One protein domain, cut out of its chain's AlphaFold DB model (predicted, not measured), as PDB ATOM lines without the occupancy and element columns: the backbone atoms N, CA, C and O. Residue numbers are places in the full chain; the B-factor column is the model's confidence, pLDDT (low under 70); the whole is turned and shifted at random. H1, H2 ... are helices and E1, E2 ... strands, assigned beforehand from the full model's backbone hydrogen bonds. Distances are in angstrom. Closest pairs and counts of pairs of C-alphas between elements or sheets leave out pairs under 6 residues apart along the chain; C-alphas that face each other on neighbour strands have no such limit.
ATOM      1  N   ARG A   2     -16.597  21.834  41.494       92.88
ATOM      2  CA  ARG A   2     -17.680  22.607  42.119       92.88
ATOM      3  C   ARG A   2     -17.720  22.267  43.605       92.88
ATOM      4  O   ARG A   2     -17.645  21.088  43.931       92.88
ATOM      5  N   LEU A   3     -17.796  23.281  44.458       92.62
ATOM      6  CA  LEU A   3     -17.737  23.145  45.911       92.62
ATOM      7  C   LEU A   3     -18.864  23.936  46.561       92.62
ATOM      8  O   LEU A   3     -19.028  25.114  46.235       92.62
ATOM      9  N   ASP A   4     -19.559  23.300  47.499       93.19
ATOM     10  CA  ASP A   4     -20.446  23.959  48.455       93.19
ATOM     11  C   ASP A   4     -19.657  24.196  49.748       93.19
ATOM     12  O   ASP A   4     -19.026  23.280  50.276       93.19
ATOM     13  N   LEU A   5     -19.640  25.433  50.239       91.50
ATOM     14  CA  LEU A   5     -18.944  25.783  51.473       91.50
ATOM     15  C   LEU A   5     -19.767  25.348  52.689       91.50
ATOM     16  O   LEU A   5     -20.978  25.583  52.760       91.50
ATOM     17  N   THR A   6     -19.085  24.758  53.672       87.06
ATOM     18  CA  THR A   6     -19.699  24.284  54.919       87.06
ATOM     19  C   THR A   6     -20.285  25.428  55.741       87.06
ATOM     20  O   THR A   6     -21.355  25.277  56.331       87.06
ATOM     21  N   GLU A   7     -19.616  26.580  55.750       90.25
ATOM     22  CA  GLU A   7     -20.041  27.765  56.490       90.25
ATOM     23  C   GLU A   7     -20.542  28.856  55.546       90.25
ATOM     24  O   GLU A   7     -19.952  29.136  54.498       90.25
ATOM     25  N   PHE A   8     -21.642  29.497  55.941       93.69
ATOM     26  CA  PHE A   8     -22.114  30.694  55.265       93.69
ATOM     27  C   PHE A   8     -21.264  31.901  55.699       93.69
ATOM     28  O   PHE A   8     -20.912  31.993  56.877       93.69
ATOM     29  N   PRO A   9     -20.923  32.841  54.798       92.44
ATOM     30  CA  PRO A   9     -20.086  33.983  55.150       92.44
ATOM     31  C   PRO A   9     -20.684  34.802  56.298       92.44
ATOM     32  O   PRO A   9     -21.864  35.141  56.263       92.44
ATOM     33  N   ALA A  10     -19.851  35.206  57.262       93.56
ATOM     34  CA  ALA A  10     -20.274  36.054  58.385       93.56
ATOM     35  C   ALA A  10     -20.780  37.442  57.941       93.56
ATOM     36  O   ALA A  10     -21.569  38.084  58.630       93.56
ATOM     37  N   SER A  11     -20.325  37.919  56.783       93.75
ATOM     38  CA  SER A  11     -20.798  39.148  56.143       93.75
ATOM     39  C   SER A  11     -21.198  38.830  54.703       93.75
ATOM     40  O   SER A  11     -20.406  39.032  53.778       93.75
ATOM     41  N   PRO A  12     -22.391  38.247  54.501       95.00
ATOM     42  CA  PRO A  12     -22.864  37.901  53.173       95.00
ATOM     43  C   PRO A  12     -23.248  39.163  52.402       95.00
ATOM     44  O   PRO A  12     -23.463  40.237  52.967       95.00
ATOM     45  N   ARG A  13     -23.382  39.030  51.083       94.44
ATOM     46  CA  ARG A  13     -23.920  40.116  50.263       94.44
ATOM     47  C   ARG A  13     -25.367  40.434  50.670       94.44
ATOM     48  O   ARG A  13     -26.099  39.484  50.964       94.44
ATOM     49  N   PRO A  14     -25.806  41.705  50.625       95.19
ATOM     50  CA  PRO A  14     -27.170  42.082  50.996       95.19
ATOM     51  C   PRO A  14     -28.232  41.251  50.276       95.19
ATOM     52  O   PRO A  14     -29.098  40.674  50.925       95.19
ATOM     53  N   GLU A  15     -28.089  41.050  48.963       93.19
ATOM     54  CA  GLU A  15     -29.052  40.262  48.189       93.19
ATOM     55  C   GLU A  15     -29.111  38.782  48.602       93.19
ATOM     56  O   GLU A  15     -30.129  38.125  48.396       93.19
ATOM     57  N   TRP A  16     -28.035  38.232  49.174       95.12
ATOM     58  CA  TRP A  16     -28.012  36.854  49.669       95.12
ATOM     59  C   TRP A  16     -28.702  36.749  51.024       95.12
ATOM     60  O   TRP A  16     -29.463  35.805  51.242       95.12
ATOM     61  N   ALA A  17     -28.460  37.728  51.901       94.94
ATOM     62  CA  ALA A  17     -29.106  37.827  53.205       94.94
ATOM     63  C   ALA A  17     -30.617  38.051  53.063       94.94
ATOM     64  O   ALA A  17     -31.405  37.309  53.642       94.94
ATOM     65  N   GLU A  18     -31.028  39.010  52.229       95.12
ATOM     66  CA  GLU A  18     -32.435  39.304  51.928       95.12
ATOM     67  C   GLU A  18     -33.152  38.102  51.302       95.12
ATOM     68  O   GLU A  18     -34.308  37.820  51.612       95.12
ATOM     69  N   ALA A  19     -32.455  37.348  50.449       92.25
ATOM     70  CA  ALA A  19     -32.977  36.120  49.866       92.25
ATOM     71  C   ALA A  19     -32.994  34.927  50.842       92.25
ATOM     72  O   ALA A  19     -33.500  33.864  50.464       92.25
ATOM     73  N   GLY A  20     -32.449  35.067  52.054       94.25
ATOM     74  CA  GLY A  20     -32.368  34.008  53.060       94.25
ATOM     75  C   GLY A  20     -31.491  32.828  52.639       94.25
ATOM     76  O   GLY A  20     -31.837  31.689  52.940       94.25
ATOM     77  N   CYS A  21     -30.422  33.076  51.877       94.94
ATOM     78  CA  CYS A  21     -29.477  32.030  51.482       94.94
ATOM     79  C   CYS A  21     -28.685  31.516  52.690       94.94
ATOM     80  O   CYS A  21     -28.381  32.273  53.608       94.94
ATOM     81  N   ASP A  22     -28.330  30.235  52.652       94.62
ATOM     82  CA  ASP A  22     -27.644  29.519  53.736       94.62
ATOM     83  C   ASP A  22     -26.435  28.702  53.245       94.62
ATOM     84  O   ASP A  22     -25.646  28.211  54.052       94.62
ATOM     85  N   ARG A  23     -26.252  28.581  51.926       94.81
ATOM     86  CA  ARG A  23     -25.109  27.910  51.300       94.81
ATOM     87  C   ARG A  23     -24.465  28.786  50.241       94.81
ATOM     88  O   ARG A  23     -25.152  29.514  49.523       94.81
ATOM     89  N   VAL A  24     -23.142  28.685  50.135       95.62
ATOM     90  CA  VAL A  24     -22.348  29.300  49.065       95.62
ATOM     91  C   VAL A  24     -21.744  28.202  48.212       95.62
ATOM     92  O   VAL A  24     -21.132  27.282  48.741       95.62
ATOM     93  N   GLN A  25     -21.880  28.338  46.898       94.56
ATOM     94  CA  GLN A  25     -21.281  27.458  45.910       94.56
ATOM     95  C   GLN A  25     -20.286  28.234  45.049       94.56
ATOM     96  O   GLN A  25     -20.519  29.389  44.679       94.56
ATOM     97  N   CYS A  26     -19.182  27.592  44.684       94.19
ATOM     98  CA  CYS A  26     -18.228  28.141  43.730       94.19
ATOM     99  C   CYS A  26     -17.590  27.056  42.865       94.19
ATOM    100  O   CYS A  26     -17.662  25.859  43.152       94.19
ATOM    101  N   HIS A  27     -16.962  27.485  41.773       94.25
ATOM    102  CA  HIS A  27     -16.159  26.627  40.915       94.25
ATOM    103  C   HIS A  27     -14.691  26.988  41.074       94.25
ATOM    104  O   HIS A  27     -14.293  28.110  40.777       94.25
ATOM    105  N   VAL A  28     -13.874  26.029  41.491       93.56
ATOM    106  CA  VAL A  28     -12.417  26.168  41.524       93.56
ATOM    107  C   VAL A  28     -11.836  25.521  40.274       93.56
ATOM    108  O   VAL A  28     -12.040  24.328  40.014       93.56
ATOM    109  N   VAL A  29     -11.133  26.326  39.485       93.56
ATOM    110  CA  VAL A  29     -10.406  25.913  38.288       93.56
ATOM    111  C   VAL A  29      -8.932  25.791  38.646       93.56
ATOM    112  O   VAL A  29      -8.302  26.761  39.070       93.56
ATOM    113  N   ARG A  81     -14.533  30.807  40.142       92.31
ATOM    114  CA  ARG A  81     -15.586  31.278  39.230       92.31
ATOM    115  C   ARG A  81     -16.971  30.949  39.772       92.31
ATOM    116  O   ARG A  81     -17.111  30.118  40.670       92.31
ATOM    117  N   HIS A  82     -17.986  31.597  39.202       93.38
ATOM    118  CA  HIS A  82     -19.401  31.297  39.439       93.38
ATOM    119  C   HIS A  82     -19.790  31.262  40.921       93.38
ATOM    120  O   HIS A  82     -20.577  30.423  41.360       93.38
ATOM    121  N   VAL A  83     -19.217  32.180  41.705       94.81
ATOM    122  CA  VAL A  83     -19.545  32.311  43.125       94.81
ATOM    123  C   VAL A  83     -21.011  32.698  43.240       94.81
ATOM    124  O   VAL A  83     -21.448  33.695  42.662       94.81
ATOM    125  N   SER A  84     -21.776  31.910  43.977       94.88
ATOM    126  CA  SER A  84     -23.213  32.089  44.142       94.88
ATOM    127  C   SER A  84     -23.667  31.602  45.505       94.88
ATOM    128  O   SER A  84     -22.974  30.824  46.155       94.88
ATOM    129  N   ALA A  85     -24.836  32.060  45.930       95.31
ATOM    130  CA  ALA A  85     -25.502  31.547  47.116       95.31
ATOM    131  C   ALA A  85     -26.860  30.940  46.752       95.31
ATOM    132  O   ALA A  85     -27.485  31.363  45.777       95.31
ATOM    133  N   TYR A  86     -27.319  29.964  47.526       93.38
ATOM    134  CA  TYR A  86     -28.632  29.344  47.356       93.38
ATOM    135  C   TYR A  86     -29.244  28.985  48.714       93.38
ATOM    136  O   TYR A  86     -28.614  29.129  49.763       93.38
ATOM    137  N   ARG A  87     -30.512  28.566  48.676       93.31
ATOM    138  CA  ARG A  87     -31.272  28.081  49.833       93.31
ATOM    139  C   ARG A  87     -31.305  26.564  49.806       93.31
ATOM    140  O   ARG A  87     -32.055  25.994  49.018       93.31
ATOM    141  N   SER A  88     -30.551  25.921  50.684       90.25
ATOM    142  CA  SER A  88     -30.395  24.466  50.721       90.25
ATOM    143  C   SER A  88     -31.729  23.723  50.810       90.25
ATOM    144  O   SER A  88     -31.983  22.803  50.036       90.25
ATOM    145  N   HIS A  89     -32.640  24.207  51.657       88.69
ATOM    146  CA  HIS A  89     -33.974  23.632  51.853       88.69
ATOM    147  C   HIS A  89     -34.924  23.774  50.647       88.69
ATOM    148  O   HIS A  89     -35.983  23.153  50.643       88.69
ATOM    149  N   LYS A  90     -34.588  24.596  49.639       83.44
ATOM    150  CA  LYS A  90     -35.366  24.743  48.390       83.44
ATOM    151  C   LYS A  90     -34.677  24.116  47.173       83.44
ATOM    152  O   LYS A  90     -35.145  24.322  46.059       83.44
ATOM    153  N   GLY A  91     -33.586  23.380  47.378       80.12
ATOM    154  CA  GLY A  91     -32.785  22.807  46.299       80.12
ATOM    155  C   GLY A  91     -31.790  23.792  45.669       80.12
ATOM    156  O   GLY A  91     -31.748  24.978  45.998       80.12
ATOM    157  N   GLN A  92     -30.966  23.271  44.755       81.00
ATOM    158  CA  GLN A  92     -29.879  24.003  44.082       81.00
ATOM    159  C   GLN A  92     -30.302  24.615  42.733       81.00
ATOM    160  O   GLN A  92     -29.470  25.000  41.925       81.00
ATOM    161  N   GLU A  93     -31.599  24.676  42.436       77.12
ATOM    162  CA  GLU A  93     -32.074  25.125  41.119       77.12
ATOM    163  C   GLU A  93     -31.944  26.640  40.941       77.12
ATOM    164  O   GLU A  93     -31.745  27.129  39.834       77.12
ATOM    165  N   ARG A  94     -32.023  27.400  42.041       85.81
ATOM    166  CA  ARG A  94     -31.994  28.863  42.002       85.81
ATOM    167  C   ARG A  94     -30.805  29.422  42.760       85.81
ATOM    168  O   ARG A  94     -30.770  29.390  43.991       85.81
ATOM    169  N   HIS A  95     -29.892  30.019  42.004       91.62
ATOM    170  CA  HIS A  95     -28.666  30.614  42.513       91.62
ATOM    171  C   HIS A  95     -28.692  32.142  42.432       91.62
ATOM    172  O   HIS A  95     -29.120  32.748  41.452       91.62
ATOM    173  N   PHE A  96     -28.177  32.780  43.477       93.31
ATOM    174  CA  PHE A  96     -27.935  34.213  43.545       93.31
ATOM    175  C   PHE A  96     -26.455  34.456  43.256       93.31
ATOM    176  O   PHE A  96     -25.619  34.448  44.158       93.31
ATOM    177  N   PHE A  97     -26.100  34.632  41.985       94.25
ATOM    178  CA  PHE A  97     -24.700  34.797  41.579       94.25
ATOM    179  C   PHE A  97     -24.092  36.107  42.079       94.25
ATOM    180  O   PHE A  97     -24.756  37.139  42.137       94.25
ATOM    181  N   ALA A  98     -22.803  36.102  42.405       93.31
ATOM    182  CA  ALA A  98     -22.065  37.306  42.765       93.31
ATOM    183  C   ALA A  98     -21.781  38.189  41.533       93.31
ATOM    184  O   ALA A  98     -21.912  39.413  41.587       93.31
ATOM    185  N   SER A  99     -21.399  37.581  40.411       91.69
ATOM    186  CA  SER A  99     -21.081  38.307  39.182       91.69
ATOM    187  C   SER A  99     -22.358  38.736  38.448       91.69
ATOM    188  O   SER A  99     -23.225  37.892  38.212       91.69
ATOM    189  N   PRO A 100     -22.489  40.006  38.019       90.69
ATOM    190  CA  PRO A 100     -23.596  40.438  37.164       90.69
ATOM    191  C   PRO A 100     -23.676  39.666  35.841       90.69
ATOM    192  O   PRO A 100     -24.769  39.419  35.335       90.69
ATOM    193  N   LEU A 101     -22.527  39.262  35.287       90.69
ATOM    194  CA  LEU A 101     -22.485  38.473  34.059       90.69
ATOM    195  C   LEU A 101     -23.043  37.066  34.285       90.69
ATOM    196  O   LEU A 101     -23.842  36.599  33.476       90.69
ATOM    197  N   ASP A 102     -22.667  36.430  35.396       91.12
ATOM    198  CA  ASP A 102     -23.195  35.113  35.755       91.12
ATOM    199  C   ASP A 102     -24.703  35.188  36.011       91.12
ATOM    200  O   ASP A 102     -25.442  34.372  35.478       91.12
ATOM    201  N   ARG A 103     -25.191  36.223  36.719       90.19
ATOM    202  CA  ARG A 103     -26.639  36.438  36.921       90.19
ATOM    203  C   ARG A 103     -27.414  36.481  35.619       90.19
ATOM    204  O   ARG A 103     -28.533  36.002  35.576       90.19
ATOM    205  N   ARG A 104     -26.847  37.105  34.585       88.31
ATOM    206  CA  ARG A 104     -27.500  37.235  33.281       88.31
ATOM    207  C   ARG A 104     -27.498  35.920  32.502       88.31
ATOM    208  O   ARG A 104     -28.415  35.695  31.720       88.31
ATOM    209  N   ARG A 105     -26.447  35.110  32.647       87.44
ATOM    210  CA  ARG A 105     -26.260  33.867  31.884       87.44
ATOM    211  C   ARG A 105     -26.936  32.661  32.524       87.44
ATOM    212  O   ARG A 105     -27.420  31.803  31.805       87.44
ATOM    213  N   PHE A 106     -26.963  32.618  33.849       86.25
ATOM    214  CA  PHE A 106     -27.281  31.431  34.638       86.25
ATOM    215  C   PHE A 106     -28.520  31.645  35.517       86.25
ATOM    216  O   PHE A 106     -28.611  31.101  36.610       86.25
ATOM    217  N   THR A 107     -29.469  32.477  35.071       70.62
ATOM    218  CA  THR A 107     -30.678  32.821  35.845       70.62
ATOM    219  C   THR A 107     -31.445  31.582  36.315       70.62
ATOM    220  O   THR A 107     -31.863  31.539  37.471       70.62
ATOM    221  N   ASP A 108     -31.578  30.585  35.434       72.56
ATOM    222  CA  ASP A 108     -32.391  29.379  35.642       72.56
ATOM    223  C   ASP A 108     -31.586  28.077  35.452       72.56
ATOM    224  O   ASP A 108     -32.150  26.986  35.442       72.56
ATOM    225  N   GLU A 109     -30.261  28.173  35.286       81.12
ATOM    226  CA  GLU A 109     -29.393  27.025  35.007       81.12
ATOM    227  C   GLU A 109     -28.071  27.130  35.764       81.12
ATOM    228  O   GLU A 109     -27.491  28.205  35.895       81.12
TER     229      GLU A 109
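What this domain is: This is residues 2 to 29 and 81 to 109 of the 120 residues of an uncharacterized protein of Streptomyces carminius (UniProt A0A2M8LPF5). A small three-stranded antiparallel sheet makes the body, with a short helix near each end of its edge strand E3: H1 near Ala 85, H2 near His 82. After E3 a long stretch without named elements, residues 87 to 99, loops out and folds back, so that its residues 96 to 97 pair antiparallel with residues 84 to 85 of E3. The printed part has 57 residues with two named helices and three named strands, in the order E1, H1, E2, E3, H2 along the chain, and the sheet order is E1, E2, E3. The class is mixed, helices and strands, though under half of the residues are in named elements. The whole is compact, with a radius of gyration of the C-alphas of 10.4 A, and rounded, spanning 25 by 24 by 21 A.

How they stand to each other: Start at the edge strand E1, residues 2 to 4, and look across to the inner strand E2, residues 23 to 29: they are antiparallel, at 155 degrees between directions. Here N 3 and O 26 are within hydrogen-bond range at 2.9 A, and the C-alphas of Asp 4 and Gln 25 face each other at 4.4 A. Next to E2 you find the other edge strand, E3, residues 81 to 86, antiparallel at 166 degrees. Look there for N 25 and O 84 at 2.8 A and N 84 and O 25 at 2.9 A, both within hydrogen-bond range. H1, residues 14 to 18, is on the sheet but only grazes it, with its residues 15 to 17; its closest C-alpha pair with E3 is Trp 16 and Ala 85, 6.4 A. H2, residues 100 to 105, is also on the sheet and only grazes it, with its residues 101 to 103; its closest C-alpha pair with E3 is His 82 and Asp 102, 6.5 A. H1 and H2 are apart. In H1 and H2 every O i to N i+4 pair is within hydrogen-bond range.

Where its parts are: Find C-alpha 2 at (-17.680, 22.607, 42.119), where E1 begins; it is 7.0 A long. H1 measures 6.0 A. E2 runs 19.7 A from C-alpha 23 at (-25.109, 27.910, 51.300). E3 runs 15.5 A, and H2 runs 8.8 A to C-alpha 105 at (-26.260, 33.867, 31.884).

The domain as a whole: The C-alphas farthest apart are those of Glu 18 and Val 29, 29.2 A. Residues 30 to 80 are not printed; C-alphas 29 and 81 are 7.5 A apart across this cut, which the link from E2 to E3 crosses. The link from E3 to H2 is long, with 13 residues. The mean pLDDT of the printed part is 90.8, and no printed residue is under 70.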